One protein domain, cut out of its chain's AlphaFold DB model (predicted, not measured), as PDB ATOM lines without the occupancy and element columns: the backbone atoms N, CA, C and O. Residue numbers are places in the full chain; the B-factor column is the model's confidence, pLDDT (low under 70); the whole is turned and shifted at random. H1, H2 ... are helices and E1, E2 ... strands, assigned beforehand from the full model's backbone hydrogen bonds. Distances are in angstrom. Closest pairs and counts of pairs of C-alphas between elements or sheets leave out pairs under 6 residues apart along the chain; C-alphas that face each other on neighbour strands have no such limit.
ATOM      1  N   VAL A 568      28.414 -10.143 -29.890       89.25
ATOM      2  CA  VAL A 568      29.597  -9.646 -30.607       89.25
ATOM      3  C   VAL A 568      29.894  -8.239 -30.117       89.25
ATOM      4  O   VAL A 568      29.081  -7.334 -30.307       89.25
ATOM      5  N   VAL A 569      31.058  -8.052 -29.506       90.38
ATOM      6  CA  VAL A 569      31.539  -6.735 -29.092       90.38
ATOM      7  C   VAL A 569      32.334  -6.143 -30.247       90.38
ATOM      8  O   VAL A 569      33.262  -6.769 -30.746       90.38
ATOM      9  N   VAL A 570      31.980  -4.948 -30.702       91.75
ATOM     10  CA  VAL A 570      32.685  -4.223 -31.762       91.75
ATOM     11  C   VAL A 570      33.294  -2.977 -31.140       91.75
ATOM     12  O   VAL A 570      32.578  -2.030 -30.823       91.75
ATOM     13  N   ALA A 571      34.610  -2.972 -30.947       90.00
ATOM     14  CA  ALA A 571      35.318  -1.830 -30.385       90.00
ATOM     15  C   ALA A 571      35.587  -0.801 -31.483       90.00
ATOM     16  O   ALA A 571      36.317  -1.064 -32.442       90.00
ATOM     17  N   VAL A 572      34.972   0.373 -31.363       86.38
ATOM     18  CA  VAL A 572      34.963   1.383 -32.415       86.38
ATOM     19  C   VAL A 572      35.678   2.660 -31.976       86.38
ATOM     20  O   VAL A 572      35.315   3.319 -31.002       86.38
ATOM     21  N   GLY A 573      36.684   3.039 -32.768       79.69
ATOM     22  CA  GLY A 573      37.370   4.329 -32.684       79.69
ATOM     23  C   GLY A 573      36.853   5.352 -33.704       79.69
ATOM     24  O   GLY A 573      35.748   5.260 -34.231       79.69
ATOM     25  N   SER A 574      37.684   6.337 -34.039       68.50
ATOM     26  CA  SER A 574      37.326   7.474 -34.904       68.50
ATOM     27  C   SER A 574      37.384   7.191 -36.420       68.50
ATOM     28  O   SER A 574      36.952   8.027 -37.224       68.50
ATOM     29  N   VAL A 575      37.874   6.019 -36.844       76.75
ATOM     30  CA  VAL A 575      38.167   5.697 -38.254       76.75
ATOM     31  C   VAL A 575      37.299   4.540 -38.761       76.75
ATOM     32  O   VAL A 575      37.250   3.480 -38.154       76.75
ATOM     33  N   ARG A 576      36.638   4.730 -39.917       81.38
ATOM     34  CA  ARG A 576      35.863   3.699 -40.656       81.38
ATOM     35  C   ARG A 576      34.874   2.873 -39.803       81.38
ATOM     36  O   ARG A 576      34.608   1.719 -40.130       81.38
ATOM     37  N   ILE A 577      34.273   3.517 -38.799       86.44
ATOM     38  CA  ILE A 577      33.191   3.046 -37.908       86.44
ATOM     39  C   ILE A 577      32.226   2.080 -38.630       86.44
ATOM     40  O   ILE A 577      32.137   0.909 -38.273       86.44
ATOM     41  N   GLY A 578      31.585   2.532 -39.713       85.69
ATOM     42  CA  GLY A 578      30.580   1.751 -40.443       85.69
ATOM     43  C   GLY A 578      31.113   0.454 -41.047       85.69
ATOM     44  O   GLY A 578      30.460  -0.576 -40.941       85.69
ATOM     45  N   ARG A 579      32.341   0.456 -41.589       86.81
ATOM     46  CA  ARG A 579      32.956  -0.758 -42.152       86.81
ATOM     47  C   ARG A 579      33.228  -1.797 -41.064       86.81
ATOM     48  O   ARG A 579      33.088  -2.990 -41.318       86.81
ATOM     49  N   LEU A 580      33.621  -1.353 -39.869       88.38
ATOM     50  CA  LEU A 580      33.865  -2.245 -38.736       88.38
ATOM     51  C   LEU A 580      32.551  -2.841 -38.211       88.38
ATOM     52  O   LEU A 580      32.475  -4.049 -38.007       88.38
ATOM     53  N   ILE A 581      31.505  -2.016 -38.095       90.12
ATOM     54  CA  ILE A 581      30.147  -2.442 -37.721       90.12
ATOM     55  C   ILE A 581      29.595  -3.462 -38.729       90.12
ATOM     56  O   ILE A 581      29.177  -4.549 -38.339       90.12
ATOM     57  N   GLU A 582      29.650  -3.164 -40.031       91.38
ATOM     58  CA  GLU A 582      29.196  -4.072 -41.094       91.38
ATOM     59  C   GLU A 582      29.914  -5.423 -41.049       91.38
ATOM     60  O   GLU A 582      29.290  -6.476 -41.206       91.38
ATOM     61  N   LYS A 583      31.232  -5.407 -40.824       89.56
ATOM     62  CA  LYS A 583      32.023  -6.632 -40.703       89.56
ATOM     63  C   LYS A 583      31.690  -7.406 -39.429       89.56
ATOM     64  O   LYS A 583      31.604  -8.628 -39.508       89.56
ATOM     65  N   GLY A 584      31.439  -6.725 -38.309       89.06
ATOM     66  CA  GLY A 584      30.943  -7.338 -37.076       89.06
ATOM     67  C   GLY A 584      29.606  -8.056 -37.287       89.06
ATOM     68  O   GLY A 584      29.481  -9.233 -36.954       89.06
ATOM     69  N   ILE A 585      28.648  -7.405 -37.956       90.31
ATOM     70  CA  ILE A 585      27.351  -8.004 -38.322       90.31
ATOM     71  C   ILE A 585      27.547  -9.209 -39.255       90.31
ATOM     72  O   ILE A 585      26.940 -10.266 -39.063       90.31
ATOM     73  N   ALA A 586      28.400  -9.080 -40.276       90.06
ATOM     74  CA  ALA A 586      28.665 -10.164 -41.219       90.06
ATOM     75  C   ALA A 586      29.313 -11.377 -40.532       90.06
ATOM     76  O   ALA A 586      28.950 -12.516 -40.827       90.06
ATOM     77  N   LEU A 587      30.233 -11.135 -39.595       89.00
ATOM     78  CA  LEU A 587      30.886 -12.166 -38.798       89.00
ATOM     79  C   LEU A 587      29.889 -12.868 -37.870       89.00
ATOM     80  O   LEU A 587      29.843 -14.097 -37.859       89.00
ATOM     81  N   ALA A 588      29.042 -12.105 -37.171       88.00
ATOM     82  CA  ALA A 588      27.968 -12.640 -36.337       88.00
ATOM     83  C   ALA A 588      27.054 -13.576 -37.146       88.00
ATOM     84  O   ALA A 588      26.789 -14.709 -36.740       88.00
ATOM     85  N   ARG A 589      26.634 -13.148 -38.345       89.50
ATOM     86  CA  ARG A 589      25.817 -13.956 -39.269       89.50
ATOM     87  C   ARG A 589      26.540 -15.210 -39.752       89.50
ATOM     88  O   ARG A 589      25.929 -16.273 -39.833       89.50
ATOM     89  N   MET A 590      27.819 -15.095 -40.100       87.81
ATOM     90  CA  MET A 590      28.619 -16.224 -40.575       87.81
ATOM     91  C   MET A 590      28.780 -17.281 -39.477       87.81
ATOM     92  O   MET A 590      28.468 -18.446 -39.704       87.81
ATOM     93  N   GLN A 591      29.179 -16.872 -38.274       85.12
ATOM     94  CA  GLN A 591      29.359 -17.775 -37.136       85.12
ATOM     95  C   GLN A 591      28.038 -18.391 -36.668       85.12
ATOM     96  O   GLN A 591      27.994 -19.576 -36.337       85.12
ATOM     97  N   SER A 592      26.939 -17.633 -36.732       86.06
ATOM     98  CA  SER A 592      25.591 -18.162 -36.486       86.06
ATOM     99  C   SER A 592      25.248 -19.311 -37.439       86.06
ATOM    100  O   SER A 592      24.715 -20.331 -37.012       86.06
ATOM    101  N   LYS A 593      25.597 -19.179 -38.728       86.75
ATOM    102  CA  LYS A 593      25.373 -20.227 -39.739       86.75
ATOM    103  C   LYS A 593      26.261 -21.451 -39.531       86.75
ATOM    104  O   LYS A 593      25.789 -22.563 -39.719       86.75
ATOM    105  N   VAL A 594      27.529 -21.249 -39.168       86.06
ATOM    106  CA  VAL A 594      28.502 -22.340 -38.988       86.06
ATOM    107  C   VAL A 594      28.211 -23.143 -37.720       86.06
ATOM    108  O   VAL A 594      28.255 -24.368 -37.747       86.06
ATOM    109  N   THR A 595      27.893 -22.466 -36.616       82.12
ATOM    110  CA  THR A 595      27.676 -23.117 -35.312       82.12
ATOM    111  C   THR A 595      26.231 -23.566 -35.083       82.12
ATOM    112  O   THR A 595      25.976 -24.317 -34.146       82.12
ATOM    113  N   GLY A 596      25.279 -23.106 -35.903       79.38
ATOM    114  CA  GLY A 596      23.846 -23.377 -35.739       79.38
ATOM    115  C   GLY A 596      23.186 -22.628 -34.573       79.38
ATOM    116  O   GLY A 596      21.990 -22.799 -34.346       79.38
ATOM    117  N   ILE A 597      23.937 -21.791 -33.848       79.81
ATOM    118  CA  ILE A 597      23.465 -21.019 -32.692       79.81
ATOM    119  C   ILE A 597      23.566 -19.524 -33.038       79.81
ATOM    120  O   ILE A 597      24.679 -19.041 -33.265       79.81
ATOM    121  N   PRO A 598      22.447 -18.775 -33.084       82.75
ATOM    122  CA  PRO A 598      22.459 -17.377 -33.493       82.75
ATOM    123  C   PRO A 598      23.105 -16.470 -32.442       82.75
ATOM    124  O   PRO A 598      22.826 -16.590 -31.250       82.75
ATOM    125  N   TYR A 599      23.914 -15.516 -32.901       86.25
ATOM    126  CA  TYR A 599      24.200 -14.310 -32.124       86.25
ATOM    127  C   TYR A 599      22.922 -13.481 -32.052       86.25
ATOM    128  O   TYR A 599      22.247 -13.313 -33.067       86.25
ATOM    129  N   ARG A 600      22.571 -13.004 -30.858       85.19
ATOM    130  CA  ARG A 600      21.346 -12.220 -30.621       85.19
ATOM    131  C   ARG A 600      21.634 -10.762 -30.307       85.19
ATOM    132  O   ARG A 600      20.745  -9.925 -30.450       85.19
ATOM    133  N   GLN A 601      22.874 -10.460 -29.926       89.00
ATOM    134  CA  GLN A 601      23.266  -9.147 -29.440       89.00
ATOM    135  C   GLN A 601      24.569  -8.673 -30.084       89.00
ATOM    136  O   GLN A 601      25.485  -9.455 -30.354       89.00
ATOM    137  N   MET A 602      24.647  -7.370 -30.336       90.50
ATOM    138  CA  MET A 602      25.859  -6.688 -30.771       90.50
ATOM    139  C   MET A 602      26.070  -5.449 -29.912       90.50
ATOM    140  O   MET A 602      25.210  -4.574 -29.864       90.50
ATOM    141  N   VAL A 603      27.231  -5.354 -29.273       91.44
ATOM    142  CA  VAL A 603      27.596  -4.223 -28.420       91.44
ATOM    143  C   VAL A 603      28.695  -3.440 -29.111       91.44
ATOM    144  O   VAL A 603      29.789  -3.946 -29.333       91.44
ATOM    145  N   VAL A 604      28.416  -2.195 -29.469       92.75
ATOM    146  CA  VAL A 604      29.410  -1.270 -30.002       92.75
ATOM    147  C   VAL A 604      30.028  -0.508 -28.850       92.75
ATOM    148  O   VAL A 604      29.382   0.348 -28.253       92.75
ATOM    149  N   PHE A 605      31.276  -0.833 -28.542       93.31
ATOM    150  CA  PHE A 605      32.044  -0.186 -27.489       93.31
ATOM    151  C   PHE A 605      32.744   1.062 -28.030       93.31
ATOM    152  O   PHE A 605      33.401   1.010 -29.075       93.31
ATOM    153  N   HIS A 606      32.639   2.170 -27.302       93.19
ATOM    154  CA  HIS A 606      33.354   3.407 -27.583       93.19
ATOM    155  C   HIS A 606      33.833   4.066 -26.286       93.19
ATOM    156  O   HIS A 606      33.023   4.399 -25.421       93.19
ATOM    157  N   MET A 607      35.141   4.307 -26.171       92.38
ATOM    158  CA  MET A 607      35.693   5.086 -25.062       92.38
ATOM    159  C   MET A 607      35.495   6.588 -25.311       92.38
ATOM    160  O   MET A 607      35.840   7.079 -26.386       92.38
ATOM    161  N   SER A 608      34.995   7.321 -24.313       90.00
ATOM    162  CA  SER A 608      34.884   8.783 -24.347       90.00
ATOM    163  C   SER A 608      35.293   9.408 -23.013       90.00
ATOM    164  O   SER A 608      34.750   9.081 -21.962       90.00
ATOM    165  N   GLU A 609      36.189  10.391 -23.053       87.69
ATOM    166  CA  GLU A 609      36.560  11.207 -21.883       87.69
ATOM    167  C   GLU A 609      35.430  12.141 -21.416       87.69
ATOM    168  O   GLU A 609      35.489  12.716 -20.329       87.69
ATOM    169  N   ARG A 610      34.393  12.323 -22.244       84.56
ATOM    170  CA  ARG A 610      33.291  13.263 -21.991       84.56
ATOM    171  C   ARG A 610      32.166  12.674 -21.149       84.56
ATOM    172  O   ARG A 610      31.238  13.404 -20.805       84.56
ATOM    173  N   VAL A 611      32.235  11.385 -20.821       84.19
ATOM    174  CA  VAL A 611      31.295  10.721 -19.914       84.19
ATOM    175  C   VAL A 611      31.959  10.431 -18.566       84.19
ATOM    176  O   VAL A 611      33.164  10.207 -18.472       84.19
ATOM    177  N   THR A 612      31.179  10.479 -17.487       82.44
ATOM    178  CA  THR A 612      31.658  10.198 -16.119       82.44
ATOM    179  C   THR A 612      31.406   8.765 -15.676       82.44
ATOM    180  O   THR A 612      32.062   8.291 -14.758       82.44
ATOM    181  N   SER A 613      30.463   8.087 -16.321       83.56
ATOM    182  CA  SER A 613      30.078   6.707 -16.053       83.56
ATOM    183  C   SER A 613      29.715   6.023 -17.364       83.56
ATOM    184  O   SER A 613      29.348   6.689 -18.338       83.56
ATOM    185  N   GLU A 614      29.798   4.697 -17.378       86.06
ATOM    186  CA  GLU A 614      29.302   3.886 -18.485       86.06
ATOM    187  C   GLU A 614      27.840   4.237 -18.795       86.06
ATOM    188  O   GLU A 614      27.002   4.328 -17.895       86.06
ATOM    189  N   THR A 615      27.537   4.458 -20.074       85.19
ATOM    190  CA  THR A 615      26.168   4.659 -20.553       85.19
ATOM    191  C   THR A 615      25.912   3.767 -21.760       85.19
ATOM    192  O   THR A 615      26.627   3.859 -22.760       85.19
ATOM    193  N   VAL A 616      24.882   2.928 -21.679       85.81
ATOM    194  CA  VAL A 616      24.493   1.995 -22.743       85.81
ATOM    195  C   VAL A 616      23.188   2.464 -23.379       85.81
ATOM    196  O   VAL A 616      22.229   2.770 -22.677       85.81
ATOM    197  N   TYR A 617      23.159   2.526 -24.709       84.88
ATOM    198  CA  TYR A 617      21.999   2.933 -25.499       84.88
ATOM    199  C   TYR A 617      21.564   1.787 -26.413       84.88
ATOM    200  O   TYR A 617      22.358   1.343 -27.241       84.88
ATOM    201  N   GLU A 618      20.313   1.336 -26.333       86.44
ATOM    202  CA  GLU A 618      19.755   0.434 -27.349       86.44
ATOM    203  C   GLU A 618      19.435   1.224 -28.632       86.44
ATOM    204  O   GLU A 618      18.726   2.239 -28.619       86.44
ATOM    205  N   VAL A 619      19.981   0.779 -29.764       86.06
ATOM    206  CA  VAL A 619      19.890   1.477 -31.049       86.06
ATOM    207  C   VAL A 619      19.103   0.649 -32.056       86.06
ATOM    208  O   VAL A 619      19.480  -0.453 -32.438       86.06
ATOM    209  N   THR A 620      18.025   1.240 -32.560       84.12
ATOM    210  CA  THR A 620      17.211   0.719 -33.659       84.12
ATOM    211  C   THR A 620      17.209   1.717 -34.813       84.12
ATOM    212  O   THR A 620      17.539   2.891 -34.638       84.12
ATOM    213  N   ARG A 621      16.740   1.299 -35.993       82.94
ATOM    214  CA  ARG A 621      16.564   2.207 -37.147       82.94
ATOM    215  C   ARG A 621      15.597   3.369 -36.898       82.94
ATOM    216  O   ARG A 621      15.561   4.313 -37.678       82.94
ATOM    217  N   GLN A 622      14.782   3.285 -35.847       79.62
ATOM    218  CA  GLN A 622      13.809   4.313 -35.471       79.62
ATOM    219  C   GLN A 622      14.254   5.130 -34.248       79.62
ATOM    220  O   GLN A 622      13.520   6.026 -33.825       79.62
ATOM    221  N   SER A 623      15.423   4.827 -33.671       79.69
ATOM    222  CA  SER A 623      15.931   5.527 -32.494       79.69
ATOM    223  C   SER A 623      16.278   6.977 -32.839       79.69
ATOM    224  O   SER A 623      16.905   7.267 -33.857       79.69
ATOM    225  N   ILE A 624      15.871   7.902 -31.971       76.75
ATOM    226  CA  ILE A 624      16.229   9.320 -32.066       76.75
ATOM    227  C   ILE A 624      17.483   9.546 -31.220       76.75
ATOM    228  O   ILE A 624      17.657   8.911 -30.182       76.75
ATOM    229  N   ARG A 625      18.366  10.448 -31.663       80.06
ATOM    230  CA  ARG A 625      19.585  10.801 -30.923       80.06
ATOM    231  C   ARG A 625      19.243  11.250 -29.487       80.06
ATOM    232  O   ARG A 625      18.513  12.234 -29.341       80.06
ATOM    233  N   PRO A 626      19.808  10.609 -28.449       77.19
ATOM    234  CA  PRO A 626      19.620  11.022 -27.062       77.19
ATOM    235  C   PRO A 626      20.197  12.415 -26.795       77.19
ATOM    236  O   PRO A 626      21.278  12.750 -27.283       77.19
ATOM    237  N   ALA A 627      19.510  13.213 -25.971       67.06
ATOM    238  CA  ALA A 627      19.950  14.568 -25.624       67.06
ATOM    239  C   ALA A 627      21.272  14.598 -24.825       67.06
ATOM    240  O   ALA A 627      22.008  15.576 -24.916       67.06
ATOM    241  N   GLY A 628      21.582  13.529 -24.078       71.19
ATOM    242  CA  GLY A 628      22.803  13.387 -23.271       71.19
ATOM    243  C   GLY A 628      23.960  12.640 -23.948       71.19
ATOM    244  O   GLY A 628      24.962  12.372 -23.294       71.19
ATOM    245  N   LEU A 629      23.841  12.278 -25.233       81.44
ATOM    246  CA  LEU A 629      24.880  11.519 -25.934       81.44
ATOM    247  C   LEU A 629      26.158  12.352 -26.100       81.44
ATOM    248  O   LEU A 629      26.115  13.478 -26.607       81.44
ATOM    249  N   ALA A 630      27.304  11.760 -25.761       83.19
ATOM    250  CA  ALA A 630      28.601  12.400 -25.922       83.19
ATOM    251  C   ALA A 630      28.831  12.866 -27.387       83.19
ATOM    252  O   ALA A 630      28.450  12.170 -28.342       83.19
ATOM    253  N   PRO A 631      29.411  14.063 -27.628       82.75
ATOM    254  CA  PRO A 631      29.506  14.604 -28.987       82.75
ATOM    255  C   PRO A 631      30.382  13.770 -29.940       82.75
ATOM    256  O   PRO A 631      30.149  13.771 -31.145       82.75
ATOM    257  N   ASP A 632      31.360  13.038 -29.415       85.00
ATOM    258  CA  ASP A 632      32.209  12.064 -30.120       85.00
ATOM    259  C   ASP A 632      31.466  10.757 -30.464       85.00
ATOM    260  O   ASP A 632      31.618  10.239 -31.572       85.00
ATOM    261  N   ALA A 633      30.550  10.301 -29.606       87.88
ATOM    262  CA  ALA A 633      29.694   9.136 -29.858       87.88
ATOM    263  C   ALA A 633      28.574   9.392 -30.892       87.88
ATOM    264  O   ALA A 633      27.936   8.466 -31.396       87.88
ATOM    265  N   THR A 634      28.333  10.652 -31.262       87.62
ATOM    266  CA  THR A 634      27.225  11.055 -32.151       87.62
ATOM    267  C   THR A 634      27.317  10.440 -33.543       87.62
ATOM    268  O   THR A 634      26.316   9.994 -34.111       87.62
ATOM    269  N   ARG A 635      28.531  10.400 -34.101       88.19
ATOM    270  CA  ARG A 635      28.770   9.805 -35.418       88.19
ATOM    271  C   ARG A 635      28.518   8.298 -35.396       88.19
ATOM    272  O   ARG A 635      27.967   7.767 -36.355       88.19
ATOM    273  N   ILE A 636      28.889   7.636 -34.301       89.94
ATOM    274  CA  ILE A 636      28.704   6.195 -34.105       89.94
ATOM    275  C   ILE A 636      27.214   5.877 -34.000       89.94
ATOM    276  O   ILE A 636      26.727   5.024 -34.734       89.94
ATOM    277  N   PHE A 637      26.472   6.627 -33.181       88.94
ATOM    278  CA  PHE A 637      25.022   6.471 -33.050       88.94
ATOM    279  C   PHE A 637      24.304   6.627 -34.396       88.94
ATOM    280  O   PHE A 637      23.476   5.797 -34.756       88.94
ATOM    281  N   THR A 638      24.675   7.644 -35.180       88.81
ATOM    282  CA  THR A 638      24.083   7.883 -36.509       88.81
ATOM    283  C   THR A 638      24.322   6.693 -37.445       88.81
ATOM    284  O   THR A 638      23.390   6.197 -38.072       88.81
ATOM    285  N   GLN A 639      25.546   6.164 -37.492       89.25
ATOM    286  CA  GLN A 639      25.835   4.991 -38.323       89.25
ATOM    287  C   GLN A 639      25.139   3.724 -37.822       89.25
ATOM    288  O   GLN A 639      24.698   2.912 -38.630       89.25
ATOM    289  N   LEU A 640      24.977   3.564 -36.506       89.38
ATOM    290  CA  LEU A 640      24.212   2.451 -35.951       89.38
ATOM    291  C   LEU A 640      22.734   2.527 -36.333       89.38
ATOM    292  O   LEU A 640      22.168   1.501 -36.688       89.38
ATOM    293  N   THR A 641      22.118   3.713 -36.360       88.75
ATOM    294  CA  THR A 641      20.723   3.848 -36.818       88.75
ATOM    295  C   THR A 641      20.532   3.480 -38.295       88.75
ATOM    296  O   THR A 641      19.453   3.040 -38.678       88.75
ATOM    297  N   GLU A 642      21.572   3.588 -39.124       88.69
ATOM    298  CA  GLU A 642      21.529   3.173 -40.534       88.69
ATOM    299  C   GLU A 642      21.785   1.666 -40.704       88.69
ATOM    300  O   GLU A 642      21.149   1.005 -41.531       88.69
ATOM    301  N   LEU A 643      22.707   1.111 -39.911       88.75
ATOM    302  CA  LEU A 643      23.220  -0.253 -40.071       88.75
ATOM    303  C   LEU A 643      22.535  -1.299 -39.181       88.75
ATOM    304  O   LEU A 643      22.651  -2.488 -39.481       88.75
ATOM    305  N   ALA A 644      21.825  -0.894 -38.122       85.69
ATOM    306  CA  ALA A 644      21.191  -1.810 -37.172       85.69
ATOM    307  C   ALA A 644      20.264  -2.805 -37.903       85.69
ATOM    308  O   ALA A 644      19.317  -2.382 -38.586       85.69
ATOM    309  N   PRO A 645      20.537  -4.121 -37.818       85.38
ATOM    310  CA  PRO A 645      19.689  -5.142 -38.412       85.38
ATOM    311  C   PRO A 645      18.518  -5.479 -37.477       85.38
ATOM    312  O   PRO A 645      18.642  -5.388 -36.264       85.38
ATOM    313  N   GLU A 646      17.384  -5.909 -38.032       83.12
ATOM    314  CA  GLU A 646      16.182  -6.236 -37.238       83.12
ATOM    315  C   GLU A 646      16.330  -7.518 -36.397       83.12
ATOM    316  O   GLU A 646      15.550  -7.760 -35.482       83.12
ATOM    317  N   GLU A 647      17.326  -8.349 -36.710       82.88
ATOM    318  CA  GLU A 647      17.549  -9.669 -36.106       82.88
ATOM    319  C   GLU A 647      18.555  -9.674 -34.939       82.88
ATOM    320  O   GLU A 647      18.698 -10.700 -34.279       82.88
ATOM    321  N   LEU A 648      19.247  -8.554 -34.682       85.31
ATOM    322  CA  LEU A 648      20.166  -8.386 -33.550       85.31
ATOM    323  C   LEU A 648      19.711  -7.211 -32.690       85.31
ATOM    324  O   LEU A 648      19.400  -6.144 -33.219       85.31
ATOM    325  N   ARG A 649      19.765  -7.364 -31.367       87.62
ATOM    326  CA  ARG A 649      19.708  -6.215 -30.460       87.62
ATOM    327  C   ARG A 649      21.050  -5.496 -30.507       87.62
ATOM    328  O   ARG A 649      22.090  -6.108 -30.260       87.62
ATOM    329  N   VAL A 650      21.036  -4.224 -30.890       89.56
ATOM    330  CA  VAL A 650      22.249  -3.421 -31.054       89.56
ATOM    331  C   VAL A 650      22.343  -2.421 -29.915       89.56
ATOM    332  O   VAL A 650      21.453  -1.596 -29.741       89.56
ATOM    333  N   TYR A 651      23.450  -2.461 -29.185       90.56
ATOM    334  CA  TYR A 651      23.747  -1.545 -28.093       90.56
ATOM    335  C   TYR A 651      24.946  -0.667 -28.454       90.56
ATOM    336  O   TYR A 651      25.904  -1.134 -29.062       90.56
ATOM    337  N   LEU A 652      24.909   0.605 -28.069       91.00
ATOM    338  CA  LEU A 652      26.056   1.508 -28.056       91.00
ATOM    339  C   LEU A 652      26.469   1.726 -26.602       91.00
ATOM    340  O   LEU A 652      25.748   2.388 -25.862       91.00
ATOM    341  N   ALA A 653      27.621   1.193 -26.208       90.56
ATOM    342  CA  ALA A 653      28.219   1.415 -24.899       90.56
ATOM    343  C   ALA A 653      29.258   2.537 -24.997       90.56
ATOM    344  O   ALA A 653      30.268   2.403 -25.691       90.56
ATOM    345  N   VAL A 654      28.998   3.654 -24.316       90.44
ATOM    346  CA  VAL A 654      29.933   4.775 -24.180       90.44
ATOM    347  C   VAL A 654      30.562   4.698 -22.795       90.44
ATOM    348  O   VAL A 654      29.864   4.847 -21.791       90.44
ATOM    349  N   VAL A 655      31.865   4.438 -22.744       90.50
ATOM    350  CA  VAL A 655      32.583   4.070 -21.514       90.50
ATOM    351  C   VAL A 655      33.659   5.116 -21.199       90.50
ATOM    352  O   VAL A 655      34.367   5.540 -22.117       90.50
ATOM    353  N   PRO A 656      33.793   5.582 -19.945       91.12
ATOM    354  CA  PRO A 656      34.892   6.466 -19.560       91.12
ATOM    355  C   PRO A 656      36.241   5.725 -19.568       91.12
ATOM    356  O   PRO A 656      36.259   4.509 -19.370       91.12
ATOM    357  N   PRO A 657      37.372   6.430 -19.750       91.12
ATOM    358  CA  PRO A 657      38.691   5.828 -19.579       91.12
ATOM    359  C   PRO A 657      38.895   5.336 -18.137       91.12
ATOM    360  O   PRO A 657      38.526   6.040 -17.191       91.12
ATOM    361  N   VAL A 658      39.493   4.148 -17.978       88.25
ATOM    362  CA  VAL A 658      39.847   3.560 -16.667       88.25
ATOM    363  C   VAL A 658      40.891   4.410 -15.948       88.25
ATOM    364  O   VAL A 658      40.719   4.726 -14.772       88.25
ATOM    365  N   ASP A 659      41.934   4.818 -16.672       85.00
ATOM    366  CA  ASP A 659      42.928   5.777 -16.208       85.00
ATOM    367  C   ASP A 659      42.796   7.079 -17.008       85.00
ATOM    368  O   ASP A 659      42.941   7.097 -18.229       85.00
ATOM    369  N   ARG A 660      42.470   8.172 -16.312       79.88
ATOM    370  CA  ARG A 660      42.310   9.511 -16.904       79.88
ATOM    371  C   ARG A 660      43.634  10.257 -17.057       79.88
ATOM    372  O   ARG A 660      43.642  11.309 -17.690       79.88
ATOM    373  N   GLU A 661      44.708   9.761 -16.449       79.94
ATOM    374  CA  GLU A 661      46.046  10.350 -16.531       79.94
ATOM    375  C   GLU A 661      46.882   9.734 -17.666       79.94
ATOM    376  O   GLU A 661      47.932  10.279 -18.015       79.94
ATOM    377  N   GLU A 662      46.402   8.649 -18.288       82.62
ATOM    378  CA  GLU A 662      47.045   8.017 -19.439       82.62
ATOM    379  C   GLU A 662      47.056   8.959 -20.654       82.62
ATOM    380  O   GLU A 662      46.024   9.443 -21.118       82.62
ATOM    381  N   SER A 663      48.253   9.219 -21.179       74.81
ATOM    382  CA  SER A 663      48.469  10.165 -22.282       74.81
ATOM    383  C   SER A 663      48.267   9.535 -23.664       74.81
ATOM    384  O   SER A 663      48.045  10.249 -24.645       74.81
ATOM    385  N   ASP A 664      48.343   8.202 -23.755       85.44
ATOM    386  CA  ASP A 664      48.075   7.454 -24.980       85.44
ATOM    387  C   ASP A 664      46.606   7.006 -25.047       85.44
ATOM    388  O   ASP A 664      46.217   5.971 -24.503       85.44
ATOM    389  N   ASN A 665      45.798   7.756 -25.805       83.00
ATOM    390  CA  ASN A 665      44.370   7.484 -26.017       83.00
ATOM    391  C   ASN A 665      44.069   6.060 -26.506       83.00
ATOM    392  O   ASN A 665      42.976   5.548 -26.254       83.00
ATOM    393  N   LEU A 666      44.987   5.425 -27.244       84.19
ATOM    394  CA  LEU A 666      44.788   4.052 -27.702       84.19
ATOM    395  C   LEU A 666      44.974   3.064 -26.549       84.19
ATOM    396  O   LEU A 666      44.163   2.153 -26.403       84.19
ATOM    397  N   THR A 667      46.007   3.255 -25.731       85.31
ATOM    398  CA  THR A 667      46.264   2.423 -24.547       85.31
ATOM    399  C   THR A 667      45.113   2.549 -23.552       85.31
ATOM    400  O   THR A 667      44.515   1.536 -23.196       85.31
ATOM    401  N   ALA A 668      44.671   3.778 -23.262       87.69
ATOM    402  CA  ALA A 668      43.493   4.034 -22.434       87.69
ATOM    403  C   ALA A 668      42.225   3.341 -22.976       87.69
ATOM    404  O   ALA A 668      41.447   2.765 -22.212       87.69
ATOM    405  N   ALA A 669      42.017   3.344 -24.300       87.88
ATOM    406  CA  ALA A 669      40.862   2.697 -24.925       87.88
ATOM    407  C   ALA A 669      40.916   1.166 -24.851       87.88
ATOM    408  O   ALA A 669      39.876   0.537 -24.653       87.88
ATOM    409  N   LEU A 670      42.100   0.565 -25.002       88.50
ATOM    410  CA  LEU A 670      42.291  -0.879 -24.866       88.50
ATOM    411  C   LEU A 670      42.121  -1.332 -23.414       88.50
ATOM    412  O   LEU A 670      41.440  -2.325 -23.168       88.50
ATOM    413  N   ASP A 671      42.657  -0.578 -22.455       90.25
ATOM    414  CA  ASP A 671      42.483  -0.857 -21.028       90.25
ATOM    415  C   ASP A 671      41.016  -0.754 -20.610       90.25
ATOM    416  O   ASP A 671      40.501  -1.617 -19.900       90.25
ATOM    417  N   SER A 672      40.314   0.251 -21.132       91.31
ATOM    418  CA  SER A 672      38.882   0.432 -20.886       91.31
ATOM    419  C   SER A 672      38.026  -0.634 -21.562       91.31
ATOM    420  O   SER A 672      36.988  -1.004 -21.022       91.31
ATOM    421  N   LEU A 673      38.453  -1.161 -22.713       90.94
ATOM    422  CA  LEU A 673      37.797  -2.295 -23.364       90.94
ATOM    423  C   LEU A 673      37.941  -3.577 -22.536       90.94
ATOM    424  O   LEU A 673      36.968  -4.318 -22.421       90.94
ATOM    425  N   VAL A 674      39.120  -3.828 -21.957       90.19
ATOM    426  CA  VAL A 674      39.355  -4.975 -21.061       90.19
ATOM    427  C   VAL A 674      38.521  -4.831 -19.789       90.19
ATOM    428  O   VAL A 674      37.760  -5.733 -19.462       90.19
ATOM    429  N   ALA A 675      38.549  -3.666 -19.135       89.00
ATOM    430  CA  ALA A 675      37.735  -3.430 -17.942       89.00
ATOM    431  C   ALA A 675      36.227  -3.570 -18.217       89.00
ATOM    432  O   ALA A 675      35.501  -4.148 -17.411       89.00
ATOM    433  N   PHE A 676      35.752  -3.085 -19.368       88.62
ATOM    434  CA  PHE A 676      34.367  -3.267 -19.806       88.62
ATOM    435  C   PHE A 676      34.033  -4.741 -20.074       88.62
ATOM    436  O   PHE A 676      32.948  -5.205 -19.727       88.62
ATOM    437  N   HIS A 677      34.961  -5.490 -20.674       87.44
ATOM    438  CA  HIS A 677      34.814  -6.926 -20.915       87.44
ATOM    439  C   HIS A 677      34.694  -7.721 -19.605       87.44
ATOM    440  O   HIS A 677      33.763  -8.523 -19.477       87.44
ATOM    441  N   ASP A 678      35.543  -7.417 -18.622       85.81
ATOM    442  CA  ASP A 678      35.536  -8.039 -17.296       85.81
ATOM    443  C   ASP A 678      34.267  -7.686 -16.505       85.81
ATOM    444  O   ASP A 678      33.617  -8.560 -15.928       85.81
ATOM    445  N   GLN A 679      33.872  -6.408 -16.513       85.19
ATOM    446  CA  GLN A 679      32.705  -5.910 -15.778       85.19
ATOM    447  C   GLN A 679      31.397  -6.572 -16.237       85.19
ATOM    448  O   GLN A 679      30.523  -6.840 -15.410       85.19
ATOM    449  N   HIS A 680      31.263  -6.853 -17.537       82.94
ATOM    450  CA  HIS A 680      30.083  -7.503 -18.122       82.94
ATOM    451  C   HIS A 680      30.234  -9.022 -18.287       82.94
ATOM    452  O   HIS A 680      29.348  -9.663 -18.842       82.94
ATOM    453  N   ASN A 681      31.320  -9.624 -17.790       79.06
ATOM    454  CA  ASN A 681      31.571 -11.069 -17.832       79.06
ATOM    455  C   ASN A 681      31.363 -11.691 -19.229       79.06
ATOM    456  O   ASN A 681      30.734 -12.743 -19.379       79.06
ATOM    457  N   PHE A 682      31.885 -11.035 -20.266       77.88
ATOM    458  CA  PHE A 682      31.719 -11.429 -21.668       77.88
ATOM    459  C   PHE A 682      32.566 -12.659 -22.055       77.88
ATOM    460  O   PHE A 682      33.325 -12.645 -23.024       77.88
ATOM    461  N   THR A 683      32.462 -13.749 -21.301       67.00
ATOM    462  CA  THR A 683      33.212 -14.989 -21.528       67.00
ATOM    463  C   THR A 683      32.596 -15.798 -22.680       67.00
ATOM    464  O   THR A 683      31.397 -16.063 -22.728       67.00
ATOM    465  N   GLY A 684      33.407 -16.185 -23.667       69.75
ATOM    466  CA  GLY A 684      32.975 -16.925 -24.860       69.75
ATOM    467  C   GLY A 684      32.435 -16.061 -26.009       69.75
ATOM    468  O   GLY A 684      31.812 -16.591 -26.936       69.75
ATOM    469  N   HIS A 685      32.644 -14.743 -25.975       82.19
ATOM    470  CA  HIS A 685      32.183 -13.810 -27.007       82.19
ATOM    471  C   HIS A 685      33.276 -13.430 -28.013       82.19
ATOM    472  O   HIS A 685      34.467 -13.673 -27.813       82.19
ATOM    473  N   MET A 686      32.856 -12.857 -29.145       87.12
ATOM    474  CA  MET A 686      33.786 -12.324 -30.145       87.12
ATOM    475  C   MET A 686      34.006 -10.839 -29.902       87.12
ATOM    476  O   MET A 686      33.036 -10.081 -29.857       87.12
ATOM    477  N   VAL A 687      35.268 -10.427 -29.820       89.06
ATOM    478  CA  VAL A 687      35.659  -9.019 -29.723       89.06
ATOM    479  C   VAL A 687      36.293  -8.608 -31.044       89.06
ATOM    480  O   VAL A 687      37.338  -9.112 -31.441       89.06
ATOM    481  N   VAL A 688      35.633  -7.709 -31.760       90.06
ATOM    482  CA  VAL A 688      36.024  -7.220 -33.077       90.06
ATOM    483  C   VAL A 688      36.740  -5.886 -32.922       90.06
ATOM    484  O   VAL A 688      36.150  -4.915 -32.444       90.06
ATOM    485  N   VAL A 689      37.994  -5.823 -33.372       86.88
ATOM    486  CA  VAL A 689      38.841  -4.624 -33.281       86.88
ATOM    487  C   VAL A 689      39.456  -4.324 -34.647       86.88
ATOM    488  O   VAL A 689      39.893  -5.226 -35.361       86.88
ATOM    489  N   GLY A 690      39.481  -3.052 -35.047       85.44
ATOM    490  CA  GLY A 690      40.140  -2.631 -36.284       85.44
ATOM    491  C   GLY A 690      41.665  -2.620 -36.146       85.44
ATOM    492  O   GLY A 690      42.185  -2.129 -35.153       85.44
ATOM    493  N   THR A 691      42.400  -3.088 -37.158       80.75
ATOM    494  CA  THR A 691      43.880  -3.153 -37.123       80.75
ATOM    495  C   THR A 691      44.599  -1.838 -37.429       80.75
ATOM    496  O   THR A 691      45.822  -1.796 -37.515       80.75
ATOM    497  N   TYR A 692      43.861  -0.746 -37.626       79.00
ATOM    498  CA  TYR A 692      44.459   0.529 -38.004       79.00
ATOM    499  C   TYR A 692      45.103   1.228 -36.803       79.00
ATOM    500  O   TYR A 692      44.400   1.605 -35.870       79.00
ATOM    501  N   GLY A 693      46.416   1.460 -36.876       71.62
ATOM    502  CA  GLY A 693      47.164   2.206 -35.860       71.62
ATOM    503  C   GLY A 693      47.481   1.417 -34.587       71.62
ATOM    504  O   GLY A 693      47.865   2.029 -33.599       71.62
ATOM    505  N   VAL A 694      47.314   0.089 -34.600       76.50
ATOM    506  CA  VAL A 694      47.612  -0.794 -33.464       76.50
ATOM    507  C   VAL A 694      48.763  -1.726 -33.846       76.50
ATOM    508  O   VAL A 694      48.645  -2.489 -34.808       76.50
ATOM    509  N   ASP A 695      49.866  -1.669 -33.097       79.75
ATOM    510  CA  ASP A 695      51.041  -2.512 -33.342       79.75
ATOM    511  C   ASP A 695      50.751  -4.001 -33.056       79.75
ATOM    512  O   ASP A 695      49.987  -4.316 -32.137       79.75
ATOM    513  N   PRO A 696      51.381  -4.950 -33.780       78.06
ATOM    514  CA  PRO A 696      51.166  -6.387 -33.578       78.06
ATOM    515  C   PRO A 696      51.437  -6.871 -32.144       78.06
ATOM    516  O   PRO A 696      50.727  -7.742 -31.647       78.06
ATOM    517  N   GLU A 697      52.420  -6.279 -31.459       81.38
ATOM    518  CA  GLU A 697      52.735  -6.588 -30.056       81.38
ATOM    519  C   GLU A 697      51.591  -6.188 -29.113       81.38
ATOM    520  O   GLU A 697      51.238  -6.937 -28.203       81.38
ATOM    521  N   ARG A 698      50.938  -5.048 -29.378       80.81
ATOM    522  CA  ARG A 698      49.774  -4.589 -28.605       80.81
ATOM    523  C   ARG A 698      48.551  -5.477 -28.839       80.81
ATOM    524  O   ARG A 698      47.781  -5.702 -27.911       80.81
ATOM    525  N   PHE A 699      48.388  -6.028 -30.045       81.38
ATOM    526  CA  PHE A 699      47.345  -7.022 -30.329       81.38
ATOM    527  C   PHE A 699      47.561  -8.338 -29.585       81.38
ATOM    528  O   PHE A 699      46.600  -8.894 -29.054       81.38
ATOM    529  N   ALA A 700      48.803  -8.824 -29.537       81.81
ATOM    530  CA  ALA A 700      49.145 -10.019 -28.774       81.81
ATOM    531  C   ALA A 700      48.855  -9.812 -27.278       81.81
ATOM    532  O   ALA A 700      48.157 -10.627 -26.679       81.81
ATOM    533  N   GLY A 701      49.270  -8.667 -26.720       83.94
ATOM    534  CA  GLY A 701      48.978  -8.306 -25.330       83.94
ATOM    535  C   GLY A 701      47.481  -8.142 -25.037       83.94
ATOM    536  O   GLY A 701      47.007  -8.573 -23.991       83.94
ATOM    537  N   LEU A 702      46.698  -7.575 -25.963       85.19
ATOM    538  CA  LEU A 702      45.240  -7.488 -25.819       85.19
ATOM    539  C   LEU A 702      44.577  -8.875 -25.826       85.19
ATOM    540  O   LEU A 702      43.642  -9.111 -25.068       85.19
ATOM    541  N   ASN A 703      45.059  -9.791 -26.670       84.56
ATOM    542  CA  ASN A 703      44.531 -11.153 -26.749       84.56
ATOM    543  C   ASN A 703      44.820 -11.969 -25.480       84.56
ATOM    544  O   ASN A 703      43.987 -12.776 -25.086       84.56
ATOM    545  N   GLU A 704      45.969 -11.754 -24.833       85.31
ATOM    546  CA  GLU A 704      46.282 -12.364 -23.531       85.31
ATOM    547  C   GLU A 704      45.380 -11.834 -22.407       85.31
ATOM    548  O   GLU A 704      45.034 -12.582 -21.499       85.31
ATOM    549  N   ARG A 705      44.973 -10.561 -22.486       87.44
ATOM    550  CA  ARG A 705      44.165  -9.885 -21.459       87.44
ATOM    551  C   ARG A 705      42.657 -10.115 -21.583       87.44
ATOM    552  O   ARG A 705      41.953  -9.969 -20.594       87.44
ATOM    553  N   LEU A 706      42.150 -10.453 -22.769       85.25
ATOM    554  CA  LEU A 706      40.730 -10.762 -22.999       85.25
ATOM    555  C   LEU A 706      40.439 -12.248 -22.734       85.25
ATOM    556  O   LEU A 706      40.093 -13.006 -23.648       85.25
ATOM    557  N   GLU A 707      40.595 -12.675 -21.479       76.50
ATOM    558  CA  GLU A 707      40.443 -14.076 -21.086       76.50
ATOM    559  C   GLU A 707      39.050 -14.631 -21.445       76.50
ATOM    560  O   GLU A 707      38.001 -14.042 -21.182       76.50
ATOM    561  N   GLY A 708      39.030 -15.799 -22.093       76.75
ATOM    562  CA  GLY A 708      37.793 -16.478 -22.486       76.75
ATOM    563  C   GLY A 708      37.088 -15.909 -23.724       76.75
ATOM    564  O   GLY A 708      36.087 -16.490 -24.138       76.75
ATOM    565  N   SER A 709      37.589 -14.845 -24.357       83.75
ATOM    566  CA  SER A 709      37.038 -14.279 -25.600       83.75
ATOM    567  C   SER A 709      37.874 -14.610 -26.832       83.75
ATOM    568  O   SER A 709      39.059 -14.914 -26.752       83.75
ATOM    569  N   THR A 710      37.257 -14.530 -28.013       85.50
ATOM    570  CA  THR A 710      37.982 -14.610 -29.291       85.50
ATOM    571  C   THR A 710      38.182 -13.209 -29.856       85.50
ATOM    572  O   THR A 710      37.220 -12.576 -30.303       85.50
ATOM    573  N   LEU A 711      39.427 -12.726 -29.862       87.81
ATOM    574  CA  LEU A 711      39.786 -11.472 -30.516       87.81
ATOM    575  C   LEU A 711      39.834 -11.666 -32.037       87.81
ATOM    576  O   LEU A 711      40.545 -12.530 -32.551       87.81
ATOM    577  N   VAL A 712      39.084 -10.846 -32.771       88.25
ATOM    578  CA  VAL A 712      39.000 -10.888 -34.233       88.25
ATOM    579  C   VAL A 712      39.516  -9.567 -34.811       88.25
ATOM    580  O   VAL A 712      38.765  -8.586 -34.874       88.25
ATOM    581  N   PRO A 713      40.790  -9.514 -35.237       86.00
ATOM    582  CA  PRO A 713      41.353  -8.327 -35.868       86.00
ATOM    583  C   PRO A 713      40.782  -8.147 -37.281       86.00
ATOM    584  O   PRO A 713      40.788  -9.075 -38.091       86.00
ATOM    585  N   ILE A 714      40.297  -6.944 -37.600       84.62
ATOM    586  CA  ILE A 714      39.729  -6.621 -38.917       84.62
ATOM    587  C   ILE A 714      40.582  -5.573 -39.642       84.62
ATOM    588  O   ILE A 714      40.682  -4.435 -39.168       84.62
ATOM    589  N   PRO A 715      41.129  -5.896 -40.830       80.69
ATOM    590  CA  PRO A 715      41.810  -4.919 -41.664       80.69
ATOM    591  C   PRO A 715      40.819  -3.870 -42.174       80.69
ATOM    592  O   PRO A 715      39.889  -4.150 -42.935       80.69
TER     593      PRO A 715
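This is residues 568 to 715 of the 719 residues of the protein "Amino acid permease" of Pseudenhygromyxa sp. WMMC2535 (UniProt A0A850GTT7). A twisted sheet of six strands is the core, sandwiched between helices in three layers: H1 and H2 cover one face, H3 and H4 the other. A long loop, residues 619 to 633, leads from the edge strand E3 to H2. The printed part has 148 residues, with four named helices and six named strands in the order E1 H1 E2 E3 H2 E4 H3 E5 H4 E6. The sheet, E3 E4 E2 E1 E5 E6, is mixed, as is the class, helices and strands; the whole is compact and rounded, with a radius of gyration of the C-alphas of 14.6 A and spans of 42 by 37 by 27 A.

The strands are E3, residues 615 to 618; E4, 649 to 655, 18.8 A; E2, 601 to 607, 19.4 A; E1, 568 to 571, beginning at C-alpha 568 (29.597, -9.646, -30.607); E5, 686 to 690; and E6, 710 to 714, ending at C-alpha 714 (39.729, -6.621, -38.917). The helices are H1, residues 577 to 595, 26.9 A; H2, 634 to 643, 14.4 A; H3, 665 to 679, 20.5 A; and H4, 696 to 705, 14.4 A.

E3 is antiparallel to E4, with N 617 and O 652 at 2.8 A, within hydrogen-bond range. The other neighbours are parallel, with pairs within that range: E4 and E2, N 604 and O 651, 2.8 A; E2 and E1, N 570 and O 603, 2.8 A; E1 and E5, N 688 and O 569, 2.7 A; E5 and E6, N 712 and O 687, 2.8 A. E1, H1, E2 and E5, H4, E6 are strand-helix-strand units, parallel neighbour strands with a helix between along the chain; E4, H3, E5 is a split one, with E2 and E1 between its strands in the sheet. Each crossover is right-handed. H1 is over E1 and E5 at a height over the sheet of 8.2 A; the closest C-alphas of H1 and E1 are those of Gly 584 and Val 570, 6.4 A. On the same face, H2 touches residues 577 to 582 of H1, closest at C-alphas 639 and 578, 6.1 A, at a steep tilt of 42 degrees. On the opposite face, H3 and H4 only just touch, with 3 pairs of C-alphas within 8 A, closest Val 674 and Arg 705, 6.9 A. In each helix every O i to N i+4 pair is within hydrogen-bond range.

The C-alphas farthest apart, of Gly 596 and Glu 661, are 44.7 A apart. The printed part has no cut; the link from E3 to H2 is long. Mean pLDDT of the printed part is 85.1, with residues 574, 627 and 683 to 684 under 70.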